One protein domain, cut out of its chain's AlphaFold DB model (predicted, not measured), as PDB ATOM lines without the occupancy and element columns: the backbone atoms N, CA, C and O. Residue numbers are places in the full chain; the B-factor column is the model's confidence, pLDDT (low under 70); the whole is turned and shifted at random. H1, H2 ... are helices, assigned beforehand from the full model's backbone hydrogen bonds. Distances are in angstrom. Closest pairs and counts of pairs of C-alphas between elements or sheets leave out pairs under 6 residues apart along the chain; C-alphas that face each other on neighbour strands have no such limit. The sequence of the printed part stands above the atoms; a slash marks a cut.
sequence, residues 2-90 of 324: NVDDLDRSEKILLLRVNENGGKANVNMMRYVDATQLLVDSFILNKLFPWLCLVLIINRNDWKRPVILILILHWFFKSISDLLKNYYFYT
ATOM      1  N   ASN A   2     -42.165  22.349 -15.973       71.81
ATOM      2  CA  ASN A   2     -42.812  22.397 -14.667       71.81
ATOM      3  C   ASN A   2     -41.736  22.669 -13.611       71.81
ATOM      4  O   ASN A   2     -40.645  22.111 -13.696       71.81
ATOM      5  N   VAL A   3     -42.025  23.523 -12.625       65.62
ATOM      6  CA  VAL A   3     -41.080  23.839 -11.530       65.62
ATOM      7  C   VAL A   3     -40.650  22.565 -10.793       65.62
ATOM      8  O   VAL A   3     -39.562  22.503 -10.222       65.62
ATOM      9  N   ASP A   4     -41.475  21.522 -10.857       79.75
ATOM     10  CA  ASP A   4     -41.195  20.237 -10.242       79.75
ATOM     11  C   ASP A   4     -40.041  19.459 -10.884       79.75
ATOM     12  O   ASP A   4     -39.391  18.709 -10.156       79.75
ATOM     13  N   ASP A   5     -39.706  19.732 -12.149       78.94
ATOM     14  CA  ASP A   5     -38.647  19.042 -12.901       78.94
ATOM     15  C   ASP A   5     -37.237  19.624 -12.671       78.94
ATOM     16  O   ASP A   5     -36.259  19.077 -13.180       78.94
ATOM     17  N   LEU A   6     -37.101  20.730 -11.923       71.38
ATOM     18  CA  LEU A   6     -35.789  21.314 -11.615       71.38
ATOM     19  C   LEU A   6     -35.009  20.467 -10.603       71.38
ATOM     20  O   LEU A   6     -35.561  20.017  -9.589       71.38
ATOM     21  N   ASP A   7     -33.700  20.337 -10.841       84.56
ATOM     22  CA  ASP A   7     -32.784  19.654  -9.934       84.56
ATOM     23  C   ASP A   7     -32.806  20.306  -8.538       84.56
ATOM     24  O   ASP A   7     -33.026  21.511  -8.363       84.56
ATOM     25  N   ARG A   8     -32.586  19.493  -7.501       80.06
ATOM     26  CA  ARG A   8     -32.711  19.907  -6.095       80.06
ATOM     27  C   ARG A   8     -31.782  21.079  -5.758       80.06
ATOM     28  O   ARG A   8     -32.124  21.892  -4.900       80.06
ATOM     29  N   SER A   9     -30.638  21.174  -6.438       67.56
ATOM     30  CA  SER A   9     -29.684  22.278  -6.306       67.56
ATOM     31  C   SER A   9     -30.247  23.613  -6.823       67.56
ATOM     32  O   SER A   9     -30.106  24.643  -6.158       67.56
ATOM     33  N   GLU A  10     -30.989  23.593  -7.931       74.00
ATOM     34  CA  GLU A  10     -31.614  24.779  -8.518       74.00
ATOM     35  C   GLU A  10     -32.843  25.240  -7.723       74.00
ATOM     36  O   GLU A  10     -33.029  26.442  -7.519       74.00
ATOM     37  N   LYS A  11     -33.639  24.307  -7.175       77.38
ATOM     38  CA  LYS A  11     -34.759  24.654  -6.274       77.38
ATOM     39  C   LYS A  11     -34.284  25.397  -5.023       77.38
ATOM     40  O   LYS A  11     -34.929  26.356  -4.603       77.38
ATOM     41  N   ILE A  12     -33.144  25.004  -4.447       75.56
ATOM     42  CA  ILE A  12     -32.563  25.682  -3.274       75.56
ATOM     43  C   ILE A  12     -32.095  27.100  -3.631       75.56
ATOM     44  O   ILE A  12     -32.282  28.024  -2.838       75.56
ATOM     45  N   LEU A  13     -31.524  27.296  -4.823       64.88
ATOM     46  CA  LEU A  13     -31.135  28.624  -5.301       64.88
ATOM     47  C   LEU A  13     -32.354  29.523  -5.542       64.88
ATOM     48  O   LEU A  13     -32.348  30.673  -5.107       64.88
ATOM     49  N   LEU A  14     -33.418  29.000  -6.154       66.62
ATOM     50  CA  LEU A  14     -34.647  29.758  -6.413       66.62
ATOM     51  C   LEU A  14     -35.382  30.153  -5.129       66.62
ATOM     52  O   LEU A  14     -35.826  31.296  -5.010       66.62
ATOM     53  N   LEU A  15     -35.458  29.256  -4.142       73.38
ATOM     54  CA  LEU A  15     -36.066  29.563  -2.843       73.38
ATOM     55  C   LEU A  15     -35.294  30.669  -2.106       73.38
ATOM     56  O   LEU A  15     -35.903  31.585  -1.561       73.38
ATOM     57  N   ARG A  16     -33.956  30.657  -2.180       65.62
ATOM     58  CA  ARG A  16     -33.104  31.670  -1.534       65.62
ATOM     59  C   ARG A  16     -33.137  33.039  -2.240       65.62
ATOM     60  O   ARG A  16     -32.878  34.063  -1.608       65.62
ATOM     61  N   VAL A  17     -33.450  33.074  -3.538       64.19
ATOM     62  CA  VAL A  17     -33.629  34.317  -4.314       64.19
ATOM     63  C   VAL A  17     -34.970  34.985  -4.000       64.19
ATOM     64  O   VAL A  17     -35.034  36.212  -3.926       64.19
ATOM     65  N   ASN A  18     -36.025  34.198  -3.771       63.59
ATOM     66  CA  ASN A  18     -37.374  34.727  -3.574       63.59
ATOM     67  C   ASN A  18     -37.582  35.364  -2.183       63.59
ATOM     68  O   ASN A  18     -38.313  36.342  -2.059       63.59
ATOM     69  N   GLU A  19     -36.891  34.879  -1.144       68.88
ATOM     70  CA  GLU A  19     -37.038  35.404   0.227       68.88
ATOM     71  C   GLU A  19     -36.454  36.810   0.441       68.88
ATOM     72  O   GLU A  19     -36.845  37.498   1.379       68.88
ATOM     73  N   ASN A  20     -35.559  37.284  -0.430       53.16
ATOM     74  CA  ASN A  20     -34.848  38.549  -0.206       53.16
ATOM     75  C   ASN A  20     -35.415  39.760  -0.966       53.16
ATOM     76  O   ASN A  20     -34.792  40.821  -0.940       53.16
ATOM     77  N   GLY A  21     -36.538  39.634  -1.694       62.88
ATOM     78  CA  GLY A  21     -37.067  40.717  -2.553       62.88
ATOM     79  C   GLY A  21     -36.025  41.282  -3.538       62.88
ATOM     80  O   GLY A  21     -36.132  42.407  -4.030       62.88
ATOM     81  N   GLY A  22     -34.958  40.516  -3.762       52.59
ATOM     82  CA  GLY A  22     -33.662  41.017  -4.163       52.59
ATOM     83  C   GLY A  22     -33.417  40.665  -5.606       52.59
ATOM     84  O   GLY A  22     -33.456  39.497  -5.987       52.59
ATOM     85  N   LYS A  23     -33.123  41.682  -6.415       57.50
ATOM     86  CA  LYS A  23     -32.515  41.496  -7.731       57.50
ATOM     87  C   LYS A  23     -31.322  40.563  -7.538       57.50
ATOM     88  O   LYS A  23     -30.317  40.989  -6.969       57.50
ATOM     89  N   ALA A  24     -31.454  39.301  -7.956       58.75
ATOM     90  CA  ALA A  24     -30.344  38.363  -7.961       58.75
ATOM     91  C   ALA A  24     -29.164  39.094  -8.597       58.75
ATOM     92  O   ALA A  24     -29.318  39.706  -9.659       58.75
ATOM     93  N   ASN A  25     -28.033  39.150  -7.892       72.38
ATOM     94  CA  ASN A  25     -26.892  39.915  -8.360       72.38
ATOM     95  C   ASN A  25     -26.313  39.183  -9.572       72.38
ATOM     96  O   ASN A  25     -25.436  38.336  -9.455       72.38
ATOM     97  N   VAL A  26     -26.853  39.501 -10.742       69.81
ATOM     98  CA  VAL A  26     -26.488  38.957 -12.047       69.81
ATOM     99  C   VAL A  26     -24.973  39.007 -12.263       69.81
ATOM    100  O   VAL A  26     -24.400  38.100 -12.860       69.81
ATOM    101  N   ASN A  27     -24.298  40.024 -11.724       72.12
ATOM    102  CA  ASN A  27     -22.845  40.137 -11.819       72.12
ATOM    103  C   ASN A  27     -22.121  39.042 -11.022       72.12
ATOM    104  O   ASN A  27     -21.076  38.571 -11.461       72.12
ATOM    105  N   MET A  28     -22.686  38.605  -9.894       76.50
ATOM    106  CA  MET A  28     -22.145  37.508  -9.091       76.50
ATOM    107  C   MET A  28     -22.202  36.188  -9.863       76.50
ATOM    108  O   MET A  28     -21.201  35.487  -9.941       76.50
ATOM    109  N   MET A  29     -23.341  35.874 -10.486       72.31
ATOM    110  CA  MET A  29     -23.504  34.625 -11.238       72.31
ATOM    111  C   MET A  29     -22.578  34.579 -12.464       72.31
ATOM    112  O   MET A  29     -21.903  33.584 -12.686       72.31
ATOM    113  N   ARG A  30     -22.414  35.710 -13.169       69.94
ATOM    114  CA  ARG A  30     -21.424  35.849 -14.258       69.94
ATOM    115  C   ARG A  30     -19.994  35.592 -13.813       69.94
ATOM    116  O   ARG A  30     -19.227  34.978 -14.548       69.94
ATOM    117  N   TYR A  31     -19.620  36.130 -12.656       77.69
ATOM    118  CA  TYR A  31     -18.277  35.941 -12.130       77.69
ATOM    119  C   TYR A  31     -18.034  34.464 -11.826       77.69
ATOM    120  O   TYR A  31     -17.003  33.931 -12.223       77.69
ATOM    121  N   VAL A  32     -19.016  33.794 -11.212       82.25
ATOM    122  CA  VAL A  32     -18.958  32.355 -10.934       82.25
ATOM    123  C   VAL A  32     -18.784  31.558 -12.228       82.25
ATOM    124  O   VAL A  32     -17.806  30.822 -12.330       82.25
ATOM    125  N   ASP A  33     -19.614  31.784 -13.248       80.25
ATOM    126  CA  ASP A  33     -19.523  31.057 -14.524       80.25
ATOM    127  C   ASP A  33     -18.177  31.285 -15.229       80.25
ATOM    128  O   ASP A  33     -17.547  30.344 -15.713       80.25
ATOM    129  N   ALA A  34     -17.687  32.530 -15.251       79.50
ATOM    130  CA  ALA A  34     -16.396  32.858 -15.852       79.50
ATOM    131  C   ALA A  34     -15.229  32.202 -15.098       79.50
ATOM    132  O   ALA A  34     -14.296  31.689 -15.720       79.50
ATOM    133  N   THR A  35     -15.277  32.195 -13.762       83.81
ATOM    134  CA  THR A  35     -14.266  31.508 -12.950       83.81
ATOM    135  C   THR A  35     -14.327  29.997 -13.121       83.81
ATOM    136  O   THR A  35     -13.277  29.371 -13.224       83.81
ATOM    137  N   GLN A  36     -15.526  29.420 -13.221       87.81
ATOM    138  CA  GLN A  36     -15.709  27.996 -13.464       87.81
ATOM    139  C   GLN A  36     -15.142  27.608 -14.829       87.81
ATOM    140  O   GLN A  36     -14.316  26.705 -14.899       87.81
ATOM    141  N   LEU A  37     -15.476  28.350 -15.889       84.19
ATOM    142  CA  LEU A  37     -14.930  28.119 -17.227       84.19
ATOM    143  C   LEU A  37     -13.397  28.184 -17.234       84.19
ATOM    144  O   LEU A  37     -12.739  27.354 -17.861       84.19
ATOM    145  N   LEU A  38     -12.828  29.160 -16.517       88.19
ATOM    146  CA  LEU A  38     -11.384  29.304 -16.388       88.19
ATOM    147  C   LEU A  38     -10.767  28.090 -15.699       88.19
ATOM    148  O   LEU A  38      -9.802  27.541 -16.214       88.19
ATOM    149  N   VAL A  39     -11.312  27.659 -14.564       90.56
ATOM    150  CA  VAL A  39     -10.786  26.523 -13.795       90.56
ATOM    151  C   VAL A  39     -10.947  25.207 -14.563       90.56
ATOM    152  O   VAL A  39      -9.991  24.431 -14.669       90.56
ATOM    153  N   ASP A  40     -12.110  24.990 -15.172       86.88
ATOM    154  CA  ASP A  40     -12.442  23.782 -15.922       86.88
ATOM    155  C   ASP A  40     -11.507  23.587 -17.123       86.88
ATOM    156  O   ASP A  40     -11.056  22.468 -17.371       86.88
ATOM    157  N   SER A  41     -11.106  24.659 -17.817       87.69
ATOM    158  CA  SER A  41     -10.137  24.574 -18.922       87.69
ATOM    159  C   SER A  41      -8.764  24.016 -18.516       87.69
ATOM    160  O   SER A  41      -8.087  23.409 -19.350       87.69
ATOM    161  N   PHE A  42      -8.343  24.184 -17.258       93.19
ATOM    162  CA  PHE A  42      -7.074  23.640 -16.757       93.19
ATOM    163  C   PHE A  42      -7.238  22.233 -16.172       93.19
ATOM    164  O   PHE A  42      -6.397  21.368 -16.430       93.19
ATOM    165  N   ILE A  43      -8.313  21.991 -15.413       92.94
ATOM    166  CA  ILE A  43      -8.541  20.715 -14.716       92.94
ATOM    167  C   ILE A  43      -9.035  19.625 -15.675       92.94
ATOM    168  O   ILE A  43      -8.552  18.495 -15.616       92.94
ATOM    169  N   LEU A  44      -9.955  19.952 -16.589       89.69
ATOM    170  CA  LEU A  44     -10.506  18.999 -17.564       89.69
ATOM    171  C   LEU A  44      -9.568  18.758 -18.752       89.69
ATOM    172  O   LEU A  44      -9.887  17.976 -19.653       89.69
ATOM    173  N   ASN A  45      -8.401  19.408 -18.779       91.06
ATOM    174  CA  ASN A  45      -7.416  19.150 -19.811       91.06
ATOM    175  C   ASN A  45      -6.976  17.680 -19.748       91.06
ATOM    176  O   ASN A  45      -6.510  17.207 -18.712       91.06
ATOM    177  N   LYS A  46      -7.046  16.959 -20.875       90.62
ATOM    178  CA  LYS A  46      -6.659  15.536 -20.950       90.62
ATOM    179  C   LYS A  46      -5.230  15.270 -20.457       90.62
ATOM    180  O   LYS A  46      -4.932  14.153 -20.049       90.62
ATOM    181  N   LEU A  47      -4.349  16.274 -20.495       88.75
ATOM    182  CA  LEU A  47      -2.962  16.179 -20.032       88.75
ATOM    183  C   LEU A  47      -2.797  16.378 -18.517       88.75
ATOM    184  O   LEU A  47      -1.751  16.019 -17.979       88.75
ATOM    185  N   PHE A  48      -3.792  16.932 -17.822       94.75
ATOM    186  CA  PHE A  48      -3.681  17.279 -16.405       94.75
ATOM    187  C   PHE A  48      -3.451  16.058 -15.493       94.75
ATOM    188  O   PHE A  48      -2.478  16.081 -14.735       94.75
ATOM    189  N   PRO A  49      -4.211  14.942 -15.602       91.88
ATOM    190  CA  PRO A  49      -3.954  13.756 -14.778       91.88
ATOM    191  C   PRO A  49      -2.552  13.172 -15.001       91.88
ATOM    192  O   PRO A  49      -1.890  12.739 -14.057       91.88
ATOM    193  N   TRP A  50      -2.068  13.214 -16.246       91.00
ATOM    194  CA  TRP A  50      -0.725  12.761 -16.605       91.00
ATOM    195  C   TRP A  50       0.361  13.656 -16.016       91.00
ATOM    196  O   TRP A  50       1.356  13.145 -15.501       91.00
ATOM    197  N   LEU A  51       0.165  14.977 -16.035       94.25
ATOM    198  CA  LEU A  51       1.069  15.922 -15.386       94.25
ATOM    199  C   LEU A  51       1.161  15.641 -13.881       94.25
ATOM    200  O   LEU A  51       2.267  15.526 -13.355       94.25
ATOM    201  N   CYS A  52       0.024  15.467 -13.198       96.31
ATOM    202  CA  CYS A  52      -0.004  15.116 -11.777       96.31
ATOM    203  C   CYS A  52       0.749  13.809 -11.501       96.31
ATOM    204  O   CYS A  52       1.573  13.756 -10.589       96.31
ATOM    205  N   LEU A  53       0.534  12.775 -12.320       92.88
ATOM    206  CA  LEU A  53       1.223  11.491 -12.190       92.88
ATOM    207  C   LEU A  53       2.743  11.633 -12.361       92.88
ATOM    208  O   LEU A  53       3.510  11.122 -11.544       92.88
ATOM    209  N   VAL A  54       3.195  12.382 -13.371       92.44
ATOM    210  CA  VAL A  54       4.623  12.656 -13.594       92.44
ATOM    211  C   VAL A  54       5.231  13.439 -12.426       92.44
ATOM    212  O   VAL A  54       6.346  13.119 -12.001       92.44
ATOM    213  N   LEU A  55       4.511  14.422 -11.877       94.88
ATOM    214  CA  LEU A  55       4.955  15.209 -10.723       94.88
ATOM    215  C   LEU A  55       5.065  14.366  -9.449       94.88
ATOM    216  O   LEU A  55       6.056  14.502  -8.727       94.88
ATOM    217  N   ILE A  56       4.104  13.468  -9.205       96.44
ATOM    218  CA  ILE A  56       4.106  12.545  -8.059       96.44
ATOM    219  C   ILE A  56       5.285  11.572  -8.156       96.44
ATOM    220  O   ILE A  56       6.045  11.435  -7.196       96.44
ATOM    221  N   ILE A  57       5.485  10.941  -9.319       95.06
ATOM    222  CA  ILE A  57       6.584   9.983  -9.535       95.06
ATOM    223  C   ILE A  57       7.947  10.657  -9.351       95.06
ATOM    224  O   ILE A  57       8.874  10.054  -8.814       95.06
ATOM    225  N   ASN A  58       8.079  11.917  -9.767       94.00
ATOM    226  CA  ASN A  58       9.344  12.640  -9.711       94.00
ATOM    227  C   ASN A  58       9.452  13.599  -8.516       94.00
ATOM    228  O   ASN A  58      10.282  14.502  -8.576       94.00
ATOM    229  N   ARG A  59       8.676  13.415  -7.432       95.50
ATOM    230  CA  ARG A  59       8.585  14.366  -6.298       95.50
ATOM    231  C   ARG A  59       9.916  14.874  -5.730       95.50
ATOM    232  O   ARG A  59       9.991  16.011  -5.283       95.50
ATOM    233  N   ASN A  60      10.968  14.057  -5.781       95.25
ATOM    234  CA  ASN A  60      12.279  14.403  -5.224       95.25
ATOM    235  C   ASN A  60      13.184  15.192  -6.193       95.25
ATOM    236  O   ASN A  60      14.155  15.790  -5.745       95.25
ATOM    237  N   ASP A  61      12.873  15.234  -7.496       92.94
ATOM    238  CA  ASP A  61      13.754  15.796  -8.530       92.94
ATOM    239  C   ASP A  61      13.041  16.772  -9.489       92.94
ATOM    240  O   ASP A  61      13.222  16.727 -10.710       92.94
ATOM    241  N   TRP A  62      12.236  17.701  -8.968       91.44
ATOM    242  CA  TRP A  62      11.460  18.647  -9.795       91.44
ATOM    243  C   TRP A  62      12.292  19.628 -10.621       91.44
ATOM    244  O   TRP A  62      11.811  20.157 -11.618       91.44
ATOM    245  N   LYS A  63      13.567  19.831 -10.269       89.44
ATOM    246  CA  LYS A  63      14.482  20.727 -11.000       89.44
ATOM    247  C   LYS A  63      14.900  20.192 -12.374       89.44
ATOM    248  O   LYS A  63      15.644  20.856 -13.092       89.44
ATOM    249  N   ARG A  64      14.473  18.983 -12.748       80.56
ATOM    250  CA  ARG A  64      14.796  18.399 -14.051       80.56
ATOM    251  C   ARG A  64      14.128  19.226 -15.163       80.56
ATOM    252  O   ARG A  64      12.904  19.345 -15.153       80.56
ATOM    253  N   PRO A  65      14.886  19.713 -16.166       76.56
ATOM    254  CA  PRO A  65      14.341  20.528 -17.258       76.56
ATOM    255  C   PRO A  65      13.139  19.894 -17.972       76.56
ATOM    256  O   PRO A  65      12.215  20.595 -18.363       76.56
ATOM    257  N   VAL A  66      13.112  18.560 -18.076       81.81
ATOM    258  CA  VAL A  66      12.016  17.804 -18.706       81.81
ATOM    259  C   VAL A  66      10.673  18.031 -18.003       81.81
ATOM    260  O   VAL A  66       9.660  18.204 -18.671       81.81
ATOM    261  N   ILE A  67      10.653  18.068 -16.666       90.00
ATOM    262  CA  ILE A  67       9.419  18.289 -15.890       90.00
ATOM    263  C   ILE A  67       8.917  19.716 -16.121       90.00
ATOM    264  O   ILE A  67       7.724  19.931 -16.310       90.00
ATOM    265  N   LEU A  68       9.840  20.676 -16.178       84.81
ATOM    266  CA  LEU A  68       9.537  22.082 -16.425       84.81
ATOM    267  C   LEU A  68       8.933  22.286 -17.824       84.81
ATOM    268  O   LEU A  68       7.905  22.946 -17.955       84.81
ATOM    269  N   ILE A  69       9.501  21.642 -18.852       81.44
ATOM    270  CA  ILE A  69       8.948  21.640 -20.216       81.44
ATOM    271  C   ILE A  69       7.539  21.028 -20.234       81.44
ATOM    272  O   ILE A  69       6.659  21.556 -20.911       81.44
ATOM    273  N   LEU A  70       7.297  19.955 -19.472       86.19
ATOM    274  CA  LEU A  70       5.985  19.304 -19.403       86.19
ATOM    275  C   LEU A  70       4.919  20.210 -18.758       86.19
ATOM    276  O   LEU A  70       3.818  20.330 -19.293       86.19
ATOM    277  N   ILE A  71       5.258  20.879 -17.647       90.25
ATOM    278  CA  ILE A  71       4.387  21.867 -16.984       90.25
ATOM    279  C   ILE A  71       4.068  23.012 -17.948       90.25
ATOM    280  O   ILE A  71       2.908  23.381 -18.111       90.25
ATOM    281  N   LEU A  72       5.096  23.553 -18.607       85.31
ATOM    282  CA  LEU A  72       4.959  24.653 -19.555       85.31
ATOM    283  C   LEU A  72       4.051  24.259 -20.732       85.31
ATOM    284  O   LEU A  72       3.166  25.018 -21.115       85.31
ATOM    285  N   HIS A  73       4.227  23.050 -21.270       86.12
ATOM    286  CA  HIS A  73       3.394  22.522 -22.345       86.12
ATOM    287  C   HIS A  73       1.925  22.374 -21.924       86.12
ATOM    288  O   HIS A  73       1.041  22.852 -22.636       86.12
ATOM    289  N   TRP A  74       1.655  21.773 -20.759       93.44
ATOM    290  CA  TRP A  74       0.295  21.675 -20.210       93.44
ATOM    291  C   TRP A  74      -0.337  23.055 -19.993       93.44
ATOM    292  O   TRP A  74      -1.503  23.259 -20.334       93.44
ATOM    293  N   PHE A  75       0.433  24.014 -19.481       91.75
ATOM    294  CA  PHE A  75      -0.030  25.377 -19.240       91.75
ATOM    295  C   PHE A  75      -0.432  26.076 -20.544       91.75
ATOM    296  O   PHE A  75      -1.558  26.555 -20.667       91.75
ATOM    297  N   PHE A  76       0.440  26.067 -21.557       81.81
ATOM    298  CA  PHE A  76       0.126  26.645 -22.867       81.81
ATOM    299  C   PHE A  76      -1.047  25.941 -23.549       81.81
ATOM    300  O   PHE A  76      -1.880  26.594 -24.182       81.81
ATOM    301  N   LYS A  77      -1.146  24.619 -23.398       84.56
ATOM    302  CA  LYS A  77      -2.269  23.853 -23.932       84.56
ATOM    303  C   LYS A  77      -3.589  24.249 -23.263       84.56
ATOM    304  O   LYS A  77      -4.562  24.494 -23.970       84.56
ATOM    305  N   SER A  78      -3.596  24.399 -21.942       87.06
ATOM    306  CA  SER A  78      -4.772  24.828 -21.175       87.06
ATOM    307  C   SER A  78      -5.186  26.263 -21.511       87.06
ATOM    308  O   SER A  78      -6.370  26.524 -21.691       87.06
ATOM    309  N   ILE A  79      -4.226  27.176 -21.719       84.25
ATOM    310  CA  ILE A  79      -4.506  28.526 -22.242       84.25
ATOM    311  C   ILE A  79      -5.142  28.454 -23.630       84.25
ATOM    312  O   ILE A  79      -6.104  29.166 -23.906       84.25
ATOM    313  N   SER A  80      -4.625  27.603 -24.518       80.94
ATOM    314  CA  SER A  80      -5.210  27.449 -25.850       80.94
ATOM    315  C   SER A  80      -6.647  26.937 -25.783       80.94
ATOM    316  O   SER A  80      -7.473  27.392 -26.571       80.94
ATOM    317  N   ASP A  81      -6.943  25.994 -24.890       82.31
ATOM    318  CA  ASP A  81      -8.289  25.445 -24.732       82.31
ATOM    319  C   ASP A  81      -9.225  26.477 -24.065       82.31
ATOM    320  O   ASP A  81     -10.369  26.624 -24.490       82.31
ATOM    321  N   LEU A  82      -8.721  27.292 -23.129       84.50
ATOM    322  CA  LEU A  82      -9.438  28.441 -22.560       84.50
ATOM    323  C   LEU A  82      -9.810  29.475 -23.629       84.50
ATOM    324  O   LEU A  82     -10.959  29.904 -23.704       84.50
ATOM    325  N   LEU A  83      -8.856  29.860 -24.483       78.25
ATOM    326  CA  LEU A  83      -9.098  30.808 -25.573       78.25
ATOM    327  C   LEU A  83     -10.118  30.264 -26.581       78.25
ATOM    328  O   LEU A  83     -10.940  31.026 -27.083       78.25
ATOM    329  N   LYS A  84     -10.098  28.952 -26.852       75.56
ATOM    330  CA  LYS A  84     -11.108  28.290 -27.690       75.56
ATOM    331  C   LYS A  84     -12.483  28.317 -27.040       75.56
ATOM    332  O   LYS A  84     -13.438  28.691 -27.706       75.56
ATOM    333  N   ASN A  85     -12.584  27.970 -25.759       77.25
ATOM    334  CA  ASN A  85     -13.848  28.015 -25.027       77.25
ATOM    335  C   ASN A  85     -14.414  29.437 -24.994       77.25
ATOM    336  O   ASN A  85     -15.592  29.629 -25.274       77.25
ATOM    337  N   TYR A  86     -13.562  30.434 -24.752       76.62
ATOM    338  CA  TYR A  86     -13.932  31.845 -24.832       76.62
ATOM    339  C   TYR A  86     -14.414  32.237 -26.238       76.62
ATOM    340  O   TYR A  86     -15.404  32.950 -26.375       76.62
ATOM    341  N   TYR A  87     -13.755  31.737 -27.288       65.56
ATOM    342  CA  TYR A  87     -14.173  31.957 -28.672       65.56
ATOM    343  C   TYR A  87     -15.532  31.309 -28.980       65.56
ATOM    344  O   TYR A  87     -16.419  31.980 -29.497       65.56
ATOM    345  N   PHE A  88     -15.749  30.042 -28.618       63.47
ATOM    346  CA  PHE A  88     -17.038  29.365 -28.824       63.47
ATOM    347  C   PHE A  88     -18.179  30.015 -28.039       63.47
ATOM    348  O   PHE A  88     -19.303  30.076 -28.532       63.47
ATOM    349  N   TYR A  89     -17.886  30.593 -26.874       61.84
ATOM    350  CA  TYR A  89     -18.854  31.369 -26.099       61.84
ATOM    351  C   TYR A  89     -19.391  32.600 -26.855       61.84
ATOM    352  O   TYR A  89     -20.438  33.138 -26.504       61.84
ATOM    353  N   THR A  90     -18.695  33.054 -27.905       58.47
ATOM    354  CA  THR A  90     -19.138  34.183 -28.734       58.47
ATOM    355  C   THR A  90     -20.041  33.801 -29.914       58.47
ATOM    356  O   THR A  90     -20.614  34.709 -30.517       58.47
TER     357      THR A  90
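Overview. This is residues 2 to 90 of the 324 residues of an uncharacterized protein of Piromyces sp. (strain E2) (UniProt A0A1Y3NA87). The longest helix, H4, folds back along H3 and the last part of H2, making a long, open helical hairpin, with H1 set off beyond H2's other end and touching no helix. The printed part has 89 residues with four named helices, H1 to H4, and no named strand: all helix. It is extended, radius of gyration of the C-alphas 19.7 A, spanning 57 by 29 by 23 A.

Along the chain. Find C-alpha 65 at (14.341, 20.528, -17.258); from there H4 runs 34.6 A to C-alpha 88 at (-17.038, 29.365, -28.824). H3 is residues 48 to 57, 14.3 A; H2 is 26 to 43, 25.7 A; H1 is 8 to 18, 15.7 A.

Arrangement. H4 and H3 form a helical hairpin at 15 degrees, a shallow tilt; the closest C-alphas, Leu 51 and Ile 71, are 7.0 A apart. H2 touches H4 with residues 37 to 42 alone, opposite ways at a steep 40 degrees; look at C-alphas 42 and 78, the closest, 5.1 A apart. H1 is apart from H2, H3 and H4. Every O i to N i+4 pair is within hydrogen-bond range in H1, H3 and H4; in H2, 13 of 14.

Size, cuts and confidence. The printed part has no cut and no long link. Residues 18 to 23 and 26 to 33 stand free. Confidence is under 70 at 19 residues, among them 16 to 24 and 87 to 90.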